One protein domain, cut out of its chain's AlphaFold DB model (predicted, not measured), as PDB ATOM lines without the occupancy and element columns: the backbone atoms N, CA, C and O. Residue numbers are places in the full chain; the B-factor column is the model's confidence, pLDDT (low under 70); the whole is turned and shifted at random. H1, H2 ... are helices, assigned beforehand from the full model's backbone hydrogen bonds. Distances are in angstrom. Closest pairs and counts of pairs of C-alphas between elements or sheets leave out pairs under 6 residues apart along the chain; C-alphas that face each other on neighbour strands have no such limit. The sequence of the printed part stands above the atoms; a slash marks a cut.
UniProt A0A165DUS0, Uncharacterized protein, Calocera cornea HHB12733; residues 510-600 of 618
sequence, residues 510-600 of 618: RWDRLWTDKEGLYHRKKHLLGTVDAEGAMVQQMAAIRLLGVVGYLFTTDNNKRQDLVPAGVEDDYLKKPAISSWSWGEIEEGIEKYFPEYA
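This is residues 510 to 600 of the 618 residues of an uncharacterized protein of Calocera cornea HHB12733 (UniProt A0A165DUS0). H2 runs through the middle, with long, kinked H1 crossing it on one side, H4 crossing it on another side, H5 packing on it with its end at Tyr 595 and H3 folding back at the end of H2. The 91 printed residues have five named helices, H1 to H5 in order, and no named strand: all helix. The whole is compact, radius of gyration of the C-alphas 12.2 A, spanning 34 by 31 by 26 A.

H1, residues 510 to 530, touches H2, residues 537 to 555, at a steep tilt of 53 degrees; closest C-alphas, Leu 529 and Met 542, 5.8 A. H2 touches H4, residues 573 to 582, with residues 546 to 554 alone; closest C-alphas, Val 550 and Leu 575, 5.2 A. H2 and H3, residues 559 to 565, form a helical hairpin. H2 touches H5, residues 585 to 595, with residues 544 to 547 alone. Not every O i to N i+4 pair is within hydrogen-bond range in H1, 10 of 17, and H4, 4 of 6.

H1, 27.4 A long, begins at C-alpha (313.030, 359.938, 337.839); H5 ends at (307.974, 354.053, 326.365).

The printed part has no cut; no printed residue is under pLDDT 70.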
ATOM      1  N   ARG A 510     312.989 360.429 339.231       94.19
ATOM      2  CA  ARG A 510     313.030 359.938 337.839       94.19
ATOM      3  C   ARG A 510     311.900 360.506 336.989       94.19
ATOM      4  O   ARG A 510     312.131 360.770 335.815       94.19
ATOM      5  N   TRP A 511     310.707 360.686 337.557       95.31
ATOM      6  CA  TRP A 511     309.566 361.285 336.854       95.31
ATOM      7  C   TRP A 511     309.795 362.772 336.555       95.31
ATOM      8  O   TRP A 511     309.525 363.211 335.443       95.31
ATOM      9  N   ASP A 512     310.342 363.510 337.521       94.88
ATOM     10  CA  ASP A 512     310.746 364.910 337.387       94.88
ATOM     11  C   ASP A 512     311.775 365.059 336.259       94.88
ATOM     12  O   ASP A 512     311.527 365.742 335.269       94.88
ATOM     13  N   ARG A 513     312.861 364.273 336.317       95.06
ATOM     14  CA  ARG A 513     313.881 364.246 335.263       95.06
ATOM     15  C   ARG A 513     313.326 363.815 333.899       95.06
ATOM     16  O   ARG A 513     313.715 364.385 332.884       95.06
ATOM     17  N   LEU A 514     312.428 362.825 333.849       96.00
ATOM     18  CA  LEU A 514     311.752 362.423 332.610       96.00
ATOM     19  C   LEU A 514     310.951 363.586 332.016       96.00
ATOM     20  O   LEU A 514     310.933 363.739 330.797       96.00
ATOM     21  N   TRP A 515     310.304 364.401 332.853       96.38
ATOM     22  CA  TRP A 515     309.655 365.618 332.387       96.38
ATOM     23  C   TRP A 515     310.686 366.622 331.866       96.38
ATOM     24  O   TRP A 515     310.617 366.966 330.691       96.38
ATOM     25  N   THR A 516     311.683 367.013 332.664       95.12
ATOM     26  CA  THR A 516     312.717 367.990 332.264       95.12
ATOM     27  C   THR A 516     313.405 367.612 330.947       95.12
ATOM     28  O   THR A 516     313.489 368.427 330.029       95.12
ATOM     29  N   ASP A 517     313.831 366.354 330.803       96.25
ATOM     30  CA  ASP A 517     314.556 365.872 329.624       96.25
ATOM     31  C   ASP A 517     313.644 365.701 328.379       96.25
ATOM     32  O   ASP A 517     314.148 365.567 327.257       96.25
ATOM     33  N   LYS A 518     312.306 365.668 328.534       96.44
ATOM     34  CA  LYS A 518     311.342 365.388 327.441       96.44
ATOM     35  C   LYS A 518     310.235 366.439 327.261       96.44
ATOM     36  O   LYS A 518     309.453 366.306 326.319       96.44
ATOM     37  N   GLU A 519     310.173 367.504 328.053       95.25
ATOM     38  CA  GLU A 519     309.189 368.599 327.942       95.25
ATOM     39  C   GLU A 519     309.191 369.194 326.523       95.25
ATOM     40  O   GLU A 519     308.166 369.242 325.837       95.25
ATOM     41  N   GLY A 520     310.380 369.498 325.991       94.06
ATOM     42  CA  GLY A 520     310.546 369.952 324.609       94.06
ATOM     43  C   GLY A 520     310.149 368.916 323.542       94.06
ATOM     44  O   GLY A 520     309.880 369.288 322.401       94.06
ATOM     45  N   LEU A 521     310.099 367.614 323.853       94.00
ATOM     46  CA  LEU A 521     309.512 366.592 322.970       94.00
ATOM     47  C   LEU A 521     307.980 366.598 323.072       94.00
ATOM     48  O   LEU A 521     307.310 366.509 322.041       94.00
ATOM     49  N   TYR A 522     307.439 366.747 324.285       96.94
ATOM     50  CA  TYR A 522     306.004 366.838 324.534       96.94
ATOM     51  C   TYR A 522     305.378 368.034 323.811       96.94
ATOM     52  O   TYR A 522     304.507 367.831 322.967       96.94
ATOM     53  N   HIS A 523     305.862 369.261 324.029       95.19
ATOM     54  CA  HIS A 523     305.269 370.456 323.409       95.19
ATOM     55  C   HIS A 523     305.310 370.420 321.870       95.19
ATOM     56  O   HIS A 523     304.348 370.831 321.223       95.19
ATOM     57  N   ARG A 524     306.356 369.829 321.266       95.06
ATOM     58  CA  ARG A 524     306.428 369.612 319.806       95.06
ATOM     59  C   ARG A 524     305.439 368.564 319.280       95.06
ATOM     60  O   ARG A 524     305.099 368.617 318.102       95.06
ATOM     61  N   LYS A 525     304.987 367.613 320.106       94.25
ATOM     62  CA  LYS A 525     304.150 366.469 319.690       94.25
ATOM     63  C   LYS A 525     302.756 366.410 320.333       94.25
ATOM     64  O   LYS A 525     301.966 365.559 319.932       94.25
ATOM     65  N   LYS A 526     302.405 367.299 321.274       94.19
ATOM     66  CA  LYS A 526     301.116 367.247 321.995       94.19
ATOM     67  C   LYS A 526     299.894 367.329 321.073       94.19
ATOM     68  O   LYS A 526     298.875 366.717 321.371       94.19
ATOM     69  N   HIS A 527     300.021 367.994 319.921       90.56
ATOM     70  CA  HIS A 527     298.976 368.086 318.893       90.56
ATOM     71  C   HIS A 527     298.454 366.715 318.421       90.56
ATOM     72  O   HIS A 527     297.283 366.597 318.076       90.56
ATOM     73  N   LEU A 528     299.285 365.667 318.470       90.25
ATOM     74  CA  LEU A 528     298.903 364.307 318.074       90.25
ATOM     75  C   LEU A 528     297.805 363.708 318.964       90.25
ATOM     76  O   LEU A 528     297.112 362.798 318.533       90.25
ATOM     77  N   LEU A 529     297.628 364.199 320.196       89.62
ATOM     78  CA  LEU A 529     296.585 363.706 321.104       89.62
ATOM     79  C   LEU A 529     295.166 364.113 320.665       89.62
ATOM     80  O   LEU A 529     294.206 363.532 321.161       89.62
ATOM     81  N   GLY A 530     295.039 365.085 319.753       84.25
ATOM     82  CA  GLY A 530     293.771 365.482 319.132       84.25
ATOM     83  C   GLY A 530     293.428 364.717 317.847       84.25
ATOM     84  O   GLY A 530     292.414 365.014 317.223       84.25
ATOM     85  N   THR A 531     294.258 363.762 317.405       84.69
ATOM     86  CA  THR A 531     293.958 362.949 316.216       84.69
ATOM     87  C   THR A 531     292.933 361.864 316.547       84.69
ATOM     88  O   THR A 531     293.159 361.055 317.443       84.69
ATOM     89  N   VAL A 532     291.822 361.836 315.803       70.00
ATOM     90  CA  VAL A 532     290.717 360.882 316.006       70.00
ATOM     91  C   VAL A 532     291.059 359.490 315.457       70.00
ATOM     92  O   VAL A 532     290.886 358.497 316.159       70.00
ATOM     93  N   ASP A 533     291.620 359.422 314.246       75.00
ATOM     94  CA  ASP A 533     291.841 358.174 313.499       75.00
ATOM     95  C   ASP A 533     293.330 357.784 313.454       75.00
ATOM     96  O   ASP A 533     294.007 357.899 312.430       75.00
ATOM     97  N   ALA A 534     293.880 357.366 314.596       78.62
ATOM     98  CA  ALA A 534     295.278 356.950 314.707       78.62
ATOM     99  C   ALA A 534     295.440 355.421 314.660       78.62
ATOM    100  O   ALA A 534     294.858 354.704 315.471       78.62
ATOM    101  N   GLU A 535     296.310 354.924 313.775       82.38
ATOM    102  CA  GLU A 535     296.582 353.488 313.614       82.38
ATOM    103  C   GLU A 535     298.035 353.089 313.943       82.38
ATOM    104  O   GLU A 535     298.974 353.890 313.905       82.38
ATOM    105  N   GLY A 536     298.228 351.806 314.271       81.19
ATOM    106  CA  GLY A 536     299.541 351.164 314.395       81.19
ATOM    107  C   GLY A 536     300.527 351.896 315.316       81.19
ATOM    108  O   GLY A 536     300.284 352.079 316.511       81.19
ATOM    109  N   ALA A 537     301.672 352.302 314.760       83.69
ATOM    110  CA  ALA A 537     302.729 352.995 315.498       83.69
ATOM    111  C   ALA A 537     302.293 354.373 316.041       83.69
ATOM    112  O   ALA A 537     302.811 354.818 317.068       83.69
ATOM    113  N   MET A 538     301.317 355.033 315.404       86.38
ATOM    114  CA  MET A 538     300.823 356.340 315.846       86.38
ATOM    115  C   MET A 538     300.126 356.246 317.209       86.38
ATOM    116  O   MET A 538     300.356 357.099 318.064       86.38
ATOM    117  N   VAL A 539     299.383 355.162 317.460       87.62
ATOM    118  CA  VAL A 539     298.739 354.884 318.758       87.62
ATOM    119  C   VAL A 539     299.776 354.751 319.876       87.62
ATOM    120  O   VAL A 539     299.594 355.293 320.965       87.62
ATOM    121  N   GLN A 540     300.899 354.074 319.608       89.12
ATOM    122  CA  GLN A 540     301.989 353.938 320.581       89.12
ATOM    123  C   GLN A 540     302.653 355.293 320.867       89.12
ATOM    124  O   GLN A 540     302.896 355.625 322.028       89.12
ATOM    125  N   GLN A 541     302.877 356.109 319.831       91.00
ATOM    126  CA  GLN A 541     303.405 357.464 319.991       91.00
ATOM    127  C   GLN A 541     302.436 358.368 320.771       91.00
ATOM    128  O   GLN A 541     302.874 359.091 321.663       91.00
ATOM    129  N   MET A 542     301.128 358.308 320.505       93.19
ATOM    130  CA  MET A 542     300.115 359.046 321.270       93.19
ATOM    131  C   MET A 542     300.060 358.596 322.732       93.19
ATOM    132  O   MET A 542     299.990 359.445 323.616       93.19
ATOM    133  N   ALA A 543     300.169 357.295 323.018       93.00
ATOM    134  CA  ALA A 543     300.233 356.795 324.391       93.00
ATOM    135  C   ALA A 543     301.477 357.309 325.145       93.00
ATOM    136  O   ALA A 543     301.355 357.760 326.284       93.00
ATOM    137  N   ALA A 544     302.647 357.321 324.496       95.62
ATOM    138  CA  ALA A 544     303.882 357.868 325.062       95.62
ATOM    139  C   ALA A 544     303.797 359.389 325.310       95.62
ATOM    140  O   ALA A 544     304.198 359.874 326.367       95.62
ATOM    141  N   ILE A 545     303.223 360.151 324.371       96.38
ATOM    142  CA  ILE A 545     303.006 361.598 324.532       96.38
ATOM    143  C   ILE A 545     301.945 361.885 325.606       96.38
ATOM    144  O   ILE A 545     302.131 362.808 326.396       96.38
ATOM    145  N   ARG A 546     300.880 361.079 325.717       95.56
ATOM    146  CA  ARG A 546     299.890 361.207 326.800       95.56
ATOM    147  C   ARG A 546     300.532 360.966 328.161       95.56
ATOM    148  O   ARG A 546     300.279 361.741 329.076       95.56
ATOM    149  N   LEU A 547     301.376 359.941 328.283       96.94
ATOM    150  CA  LEU A 547     302.134 359.662 329.503       96.94
ATOM    151  C   LEU A 547     303.005 360.860 329.909       96.94
ATOM    152  O   LEU A 547     302.903 361.300 331.051       96.94
ATOM    153  N   LEU A 548     303.777 361.440 328.978       96.81
ATOM    154  CA  LEU A 548     304.544 362.664 329.252       96.81
ATOM    155  C   LEU A 548     303.643 363.815 329.713       96.81
ATOM    156  O   LEU A 548     303.976 364.471 330.691       96.81
ATOM    157  N   GLY A 549     302.488 364.029 329.076       96.44
ATOM    158  CA  GLY A 549     301.539 365.070 329.486       96.44
ATOM    159  C   GLY A 549     300.947 364.854 330.883       96.44
ATOM    160  O   GLY A 549     300.734 365.818 331.613       96.44
ATOM    161  N   VAL A 550     300.720 363.600 331.287       96.50
ATOM    162  CA  VAL A 550     300.263 363.256 332.645       96.50
ATOM    163  C   VAL A 550     301.377 363.474 333.674       96.50
ATOM    164  O   VAL A 550     301.104 364.016 334.743       96.50
ATOM    165  N   VAL A 551     302.629 363.126 333.355       96.56
ATOM    166  CA  VAL A 551     303.784 363.433 334.220       96.56
ATOM    167  C   VAL A 551     303.986 364.949 334.328       96.56
ATOM    168  O   VAL A 551     304.047 365.466 335.441       96.56
ATOM    169  N   GLY A 552     303.967 365.684 333.215       96.25
ATOM    170  CA  GLY A 552     304.017 367.148 333.207       96.25
ATOM    171  C   GLY A 552     302.922 367.768 334.073       96.25
ATOM    172  O   GLY A 552     303.224 368.561 334.956       96.25
ATOM    173  N   TYR A 553     301.672 367.313 333.941       95.69
ATOM    174  CA  TYR A 553     300.545 367.801 334.748       95.69
ATOM    175  C   TYR A 553     300.760 367.607 336.264       95.69
ATOM    176  O   TYR A 553     300.352 368.452 337.069       95.69
ATOM    177  N   LEU A 554     301.409 366.504 336.660       94.44
ATOM    178  CA  LEU A 554     301.758 366.205 338.054       94.44
ATOM    179  C   LEU A 554     302.892 367.093 338.584       94.44
ATOM    180  O   LEU A 554     302.888 367.433 339.771       94.44
ATOM    181  N   PHE A 555     303.871 367.449 337.750       93.69
ATOM    182  CA  PHE A 555     305.016 368.269 338.158       93.69
ATOM    183  C   PHE A 555     304.751 369.774 338.061       93.69
ATOM    184  O   PHE A 555     305.122 370.500 338.985       93.69
ATOM    185  N   THR A 556     303.995 370.230 337.061       92.06
ATOM    186  CA  THR A 556     303.466 371.595 336.989       92.06
ATOM    187  C   THR A 556     302.587 371.908 338.207       92.06
ATOM    188  O   THR A 556     301.676 371.152 338.553       92.06
ATOM    189  N   THR A 557     302.847 373.042 338.861       85.00
ATOM    190  CA  THR A 557     302.087 373.548 340.020       85.00
ATOM    191  C   THR A 557     300.981 374.528 339.629       85.00
ATOM    192  O   THR A 557     299.891 374.477 340.196       85.00
ATOM    193  N   ASP A 558     301.260 375.389 338.651       89.75
ATOM    194  CA  ASP A 558     300.368 376.424 338.122       89.75
ATOM    195  C   ASP A 558     299.225 375.823 337.283       89.75
ATOM    196  O   ASP A 558     299.448 375.018 336.376       89.75
ATOM    197  N   ASN A 559     297.987 376.229 337.572       87.88
ATOM    198  CA  ASN A 559     296.807 375.761 336.848       87.88
ATOM    199  C   ASN A 559     296.734 376.299 335.411       87.88
ATOM    200  O   ASN A 559     296.212 375.593 334.553       87.88
ATOM    201  N   ASN A 560     297.291 377.479 335.123       89.44
ATOM    202  CA  ASN A 560     297.340 378.012 333.760       89.44
ATOM    203  C   ASN A 560     298.263 377.140 332.901       89.44
ATOM    204  O   ASN A 560     297.826 376.554 331.913       89.44
ATOM    205  N   LYS A 561     299.493 376.905 333.379       90.44
ATOM    206  CA  LYS A 561     300.458 376.007 332.723       90.44
ATOM    207  C   LYS A 561     299.941 374.573 332.573       90.44
ATOM    208  O   LYS A 561     300.259 373.916 331.589       90.44
ATOM    209  N   ARG A 562     299.120 374.075 333.508       91.81
ATOM    210  CA  ARG A 562     298.441 372.771 333.367       91.81
ATOM    211  C   ARG A 562     297.455 372.741 332.199       91.81
ATOM    212  O   ARG A 562     297.389 371.718 331.523       91.81
ATOM    213  N   GLN A 563     296.732 373.832 331.947       88.38
ATOM    214  CA  GLN A 563     295.886 373.963 330.756       88.38
ATOM    215  C   GLN A 563     296.744 374.115 329.489       88.38
ATOM    216  O   GLN A 563     296.441 373.487 328.478       88.38
ATOM    217  N   ASP A 564     297.884 374.815 329.560       90.38
ATOM    218  CA  ASP A 564     298.855 374.908 328.455       90.38
ATOM    219  C   ASP A 564     299.494 373.558 328.069       90.38
ATOM    220  O   ASP A 564     300.087 373.444 326.990       90.38
ATOM    221  N   LEU A 565     299.365 372.505 328.887       92.94
ATOM    222  CA  LEU A 565     299.702 371.137 328.478       92.94
ATOM    223  C   LEU A 565     298.636 370.555 327.542       92.94
ATOM    224  O   LEU A 565     298.979 369.912 326.550       92.94
ATOM    225  N   VAL A 566     297.353 370.816 327.794       91.94
ATOM    226  CA  VAL A 566     296.245 370.294 326.983       91.94
ATOM    227  C   VAL A 566     296.338 370.857 325.545       91.94
ATOM    228  O   VAL A 566     296.698 372.021 325.336       91.94
ATOM    229  N   PRO A 567     296.130 370.045 324.493       88.94
ATOM    230  CA  PRO A 567     296.017 370.553 323.125       88.94
ATOM    231  C   PRO A 567     294.656 371.210 322.876       88.94
ATOM    232  O   PRO A 567     293.638 370.747 323.381       88.94
ATOM    233  N   ALA A 568     294.619 372.242 322.031       84.94
ATOM    234  CA  ALA A 568     293.357 372.839 321.602       84.94
ATOM    235  C   ALA A 568     292.445 371.784 320.943       84.94
ATOM    236  O   ALA A 568     292.899 371.015 320.096       84.94
ATOM    237  N   GLY A 569     291.170 371.750 321.342       82.19
ATOM    238  CA  GLY A 569     290.189 370.758 320.882       82.19
ATOM    239  C   GLY A 569     290.169 369.437 321.665       82.19
ATOM    240  O   GLY A 569     289.360 368.570 321.344       82.19
ATOM    241  N   VAL A 570     291.011 369.275 322.690       88.19
ATOM    242  CA  VAL A 570     290.982 368.138 323.629       88.19
ATOM    243  C   VAL A 570     290.365 368.589 324.959       88.19
ATOM    244  O   VAL A 570     290.587 369.716 325.387       88.19
ATOM    245  N   GLU A 571     289.600 367.716 325.622       88.31
ATOM    246  CA  GLU A 571     288.995 367.990 326.937       88.31
ATOM    247  C   GLU A 571     290.052 368.300 328.019       88.31
ATOM    248  O   GLU A 571     291.012 367.543 328.178       88.31
ATOM    249  N   ASP A 572     289.818 369.320 328.852       82.50
ATOM    250  CA  ASP A 572     290.631 369.667 330.036       82.50
ATOM    251  C   ASP A 572     290.935 368.451 330.936       82.50
ATOM    252  O   ASP A 572     292.037 368.273 331.466       82.50
ATOM    253  N   ASP A 573     289.948 367.563 331.099       89.12
ATOM    254  CA  ASP A 573     290.064 366.369 331.936       89.12
ATOM    255  C   ASP A 573     290.949 365.265 331.324       89.12
ATOM    256  O   ASP A 573     291.313 364.318 332.027       89.12
ATOM    257  N   TYR A 574     291.371 365.368 330.060       90.56
ATOM    258  CA  TYR A 574     292.093 364.308 329.342       90.56
ATOM    259  C   TYR A 574     293.435 363.908 329.986       90.56
ATOM    260  O   TYR A 574     293.816 362.732 329.923       90.56
ATOM    261  N   LEU A 575     294.137 364.857 330.617       92.94
ATOM    262  CA  LEU A 575     295.380 364.631 331.381       92.94
ATOM    263  C   LEU A 575     295.121 364.589 332.897       92.94
ATOM    264  O   LEU A 575     295.647 363.729 333.607       92.94
ATOM    265  N   LYS A 576     294.254 365.486 333.375       92.62
ATOM    266  CA  LYS A 576     293.870 365.658 334.781       92.62
ATOM    267  C   LYS A 576     293.199 364.414 335.378       92.62
ATOM    268  O   LYS A 576     293.530 364.023 336.497       92.62
ATOM    269  N   LYS A 577     292.308 363.745 334.638       90.94
ATOM    270  CA  LYS A 577     291.611 362.524 335.080       90.94
ATOM    271  C   LYS A 577     292.581 361.339 335.261       90.94
ATOM    272  O   LYS A 577     292.575 360.776 336.357       90.94
ATOM    273  N   PRO A 578     293.492 361.021 334.315       90.69
ATOM    274  CA  PRO A 578     294.631 360.132 334.568       90.69
ATOM    275  C   PRO A 578     295.465 360.492 335.802       90.69
ATOM    276  O   PRO A 578     295.696 359.627 336.642       90.69
ATOM    277  N   ALA A 579     295.878 361.756 335.941       90.62
ATOM    278  CA  ALA A 579     296.739 362.193 337.040       90.62
ATOM    279  C   ALA A 579     296.086 362.029 338.427       90.62
ATOM    280  O   ALA A 579     296.763 361.652 339.386       90.62
ATOM    281  N   ILE A 580     294.784 362.319 338.542       88.62
ATOM    282  CA  ILE A 580     294.086 362.447 339.830       88.62
ATOM    283  C   ILE A 580     293.278 361.197 340.215       88.62
ATOM    284  O   ILE A 580     293.165 360.923 341.409       88.62
ATOM    285  N   SER A 581     292.705 360.441 339.267       84.25
ATOM    286  CA  SER A 581     291.716 359.401 339.618       84.25
ATOM    287  C   SER A 581     291.643 358.146 338.741       84.25
ATOM    288  O   SER A 581     291.275 357.098 339.268       84.25
ATOM    289  N   SER A 582     291.943 358.202 337.436       86.75
ATOM    290  CA  SER A 582     291.711 357.053 336.538       86.75
ATOM    291  C   SER A 582     292.925 356.164 336.281       86.75
ATOM    292  O   SER A 582     292.738 355.033 335.838       86.75
ATOM    293  N   TRP A 583     294.148 356.641 336.527       91.56
ATOM    294  CA  TRP A 583     295.347 355.794 336.552       91.56
ATOM    295  C   TRP A 583     295.823 355.596 337.991       91.56
ATOM    296  O   TRP A 583     295.517 356.382 338.887       91.56
ATOM    297  N   SER A 584     296.596 354.539 338.203       90.88
ATOM    298  CA  SER A 584     297.445 354.341 339.376       90.88
ATOM    299  C   SER A 584     298.859 354.868 339.127       90.88
ATOM    300  O   SER A 584     299.297 355.002 337.985       90.88
ATOM    301  N   TRP A 585     299.617 355.121 340.195       90.81
ATOM    302  CA  TRP A 585     301.041 355.463 340.060       90.81
ATOM    303  C   TRP A 585     301.876 354.323 339.436       90.81
ATOM    304  O   TRP A 585     302.877 354.591 338.777       90.81
ATOM    305  N   GLY A 586     301.438 353.066 339.587       90.94
ATOM    306  CA  GLY A 586     302.068 351.898 338.962       90.94
ATOM    307  C   GLY A 586     301.910 351.870 337.440       90.94
ATOM    308  O   GLY A 586     302.875 351.601 336.737       90.94
ATOM    309  N   GLU A 587     300.741 352.256 336.918       93.06
ATOM    310  CA  GLU A 587     300.504 352.362 335.466       93.06
ATOM    311  C   GLU A 587     301.359 353.466 334.807       93.06
ATOM    312  O   GLU A 587     301.651 353.383 333.613       93.06
ATOM    313  N   ILE A 588     301.831 354.461 335.576       93.94
ATOM    314  CA  ILE A 588     302.861 355.403 335.107       93.94
ATOM    315  C   ILE A 588     304.237 354.729 335.048       93.94
ATOM    316  O   ILE A 588     304.887 354.833 334.013       93.94
ATOM    317  N   GLU A 589     304.681 354.008 336.084       94.00
ATOM    318  CA  GLU A 589     305.968 353.281 336.045       94.00
ATOM    319  C   GLU A 589     306.010 352.222 334.926       94.00
ATOM    320  O   GLU A 589     307.001 352.146 334.202       94.00
ATOM    321  N   GLU A 590     304.930 351.460 334.725       93.38
ATOM    322  CA  GLU A 590     304.789 350.507 333.609       93.38
ATOM    323  C   GLU A 590     304.822 351.220 332.247       93.38
ATOM    324  O   GLU A 590     305.463 350.754 331.300       93.38
ATOM    325  N   GLY A 591     304.175 352.385 332.145       94.50
ATOM    326  CA  GLY A 591     304.259 353.247 330.969       94.50
ATOM    327  C   GLY A 591     305.681 353.754 330.706       94.50
ATOM    328  O   GLY A 591     306.101 353.814 329.550       94.50
ATOM    329  N   ILE A 592     306.436 354.085 331.756       95.50
ATOM    330  CA  ILE A 592     307.826 354.546 331.656       95.50
ATOM    331  C   ILE A 592     308.745 353.390 331.242       95.50
ATOM    332  O   ILE A 592     309.497 353.567 330.290       95.50
ATOM    333  N   GLU A 593     308.646 352.191 331.838       94.69
ATOM    334  CA  GLU A 593     309.422 351.019 331.373       94.69
ATOM    335  C   GLU A 593     309.113 350.674 329.906       94.69
ATOM    336  O   GLU A 593     310.010 350.267 329.168       94.69
ATOM    337  N   LYS A 594     307.874 350.898 329.448       94.62
ATOM    338  CA  LYS A 594     307.463 350.624 328.065       94.62
ATOM    339  C   LYS A 594     307.913 351.675 327.041       94.62
ATOM    340  O   LYS A 594     308.296 351.296 325.936       94.62
ATOM    341  N   TYR A 595     307.795 352.969 327.350       95.00
ATOM    342  CA  TYR A 595     307.974 354.053 326.365       95.00
ATOM    343  C   TYR A 595     309.240 354.898 326.571       95.00
ATOM    344  O   TYR A 595     309.695 355.531 325.621       95.00
ATOM    345  N   PHE A 596     309.805 354.903 327.782       95.00
ATOM    346  CA  PHE A 596     310.992 355.675 328.170       95.00
ATOM    347  C   PHE A 596     311.914 354.830 329.081       95.00
ATOM    348  O   PHE A 596     312.188 355.221 330.223       95.00
ATOM    349  N   PRO A 597     312.357 353.637 328.621       92.69
ATOM    350  CA  PRO A 597     313.051 352.647 329.451       92.69
ATOM    351  C   PRO A 597     314.353 353.162 330.077       92.69
ATOM    352  O   PRO A 597     314.812 352.617 331.080       92.69
ATOM    353  N   GLU A 598     314.944 354.228 329.537       91.31
ATOM    354  CA  GLU A 598     316.125 354.880 330.096       91.31
ATOM    355  C   GLU A 598     315.849 355.652 331.411       91.31
ATOM    356  O   GLU A 598     316.789 355.901 332.169       91.31
ATOM    357  N   TYR A 599     314.574 355.934 331.731       92.06
ATOM    358  CA  TYR A 599     314.093 356.515 333.003       92.06
ATOM    359  C   TYR A 599     313.413 355.496 333.927       92.06
ATOM    360  O   TYR A 599     313.030 355.831 335.054       92.06
ATOM    361  N   ALA A 600     313.251 354.251 333.474       87.94
ATOM    362  CA  ALA A 600     312.666 353.192 334.281       87.94
ATOM    363  C   ALA A 600     313.485 352.950 335.558       87.94
ATOM    364  O   ALA A 600     314.684 353.246 335.640       87.94
TER     365      ALA A 600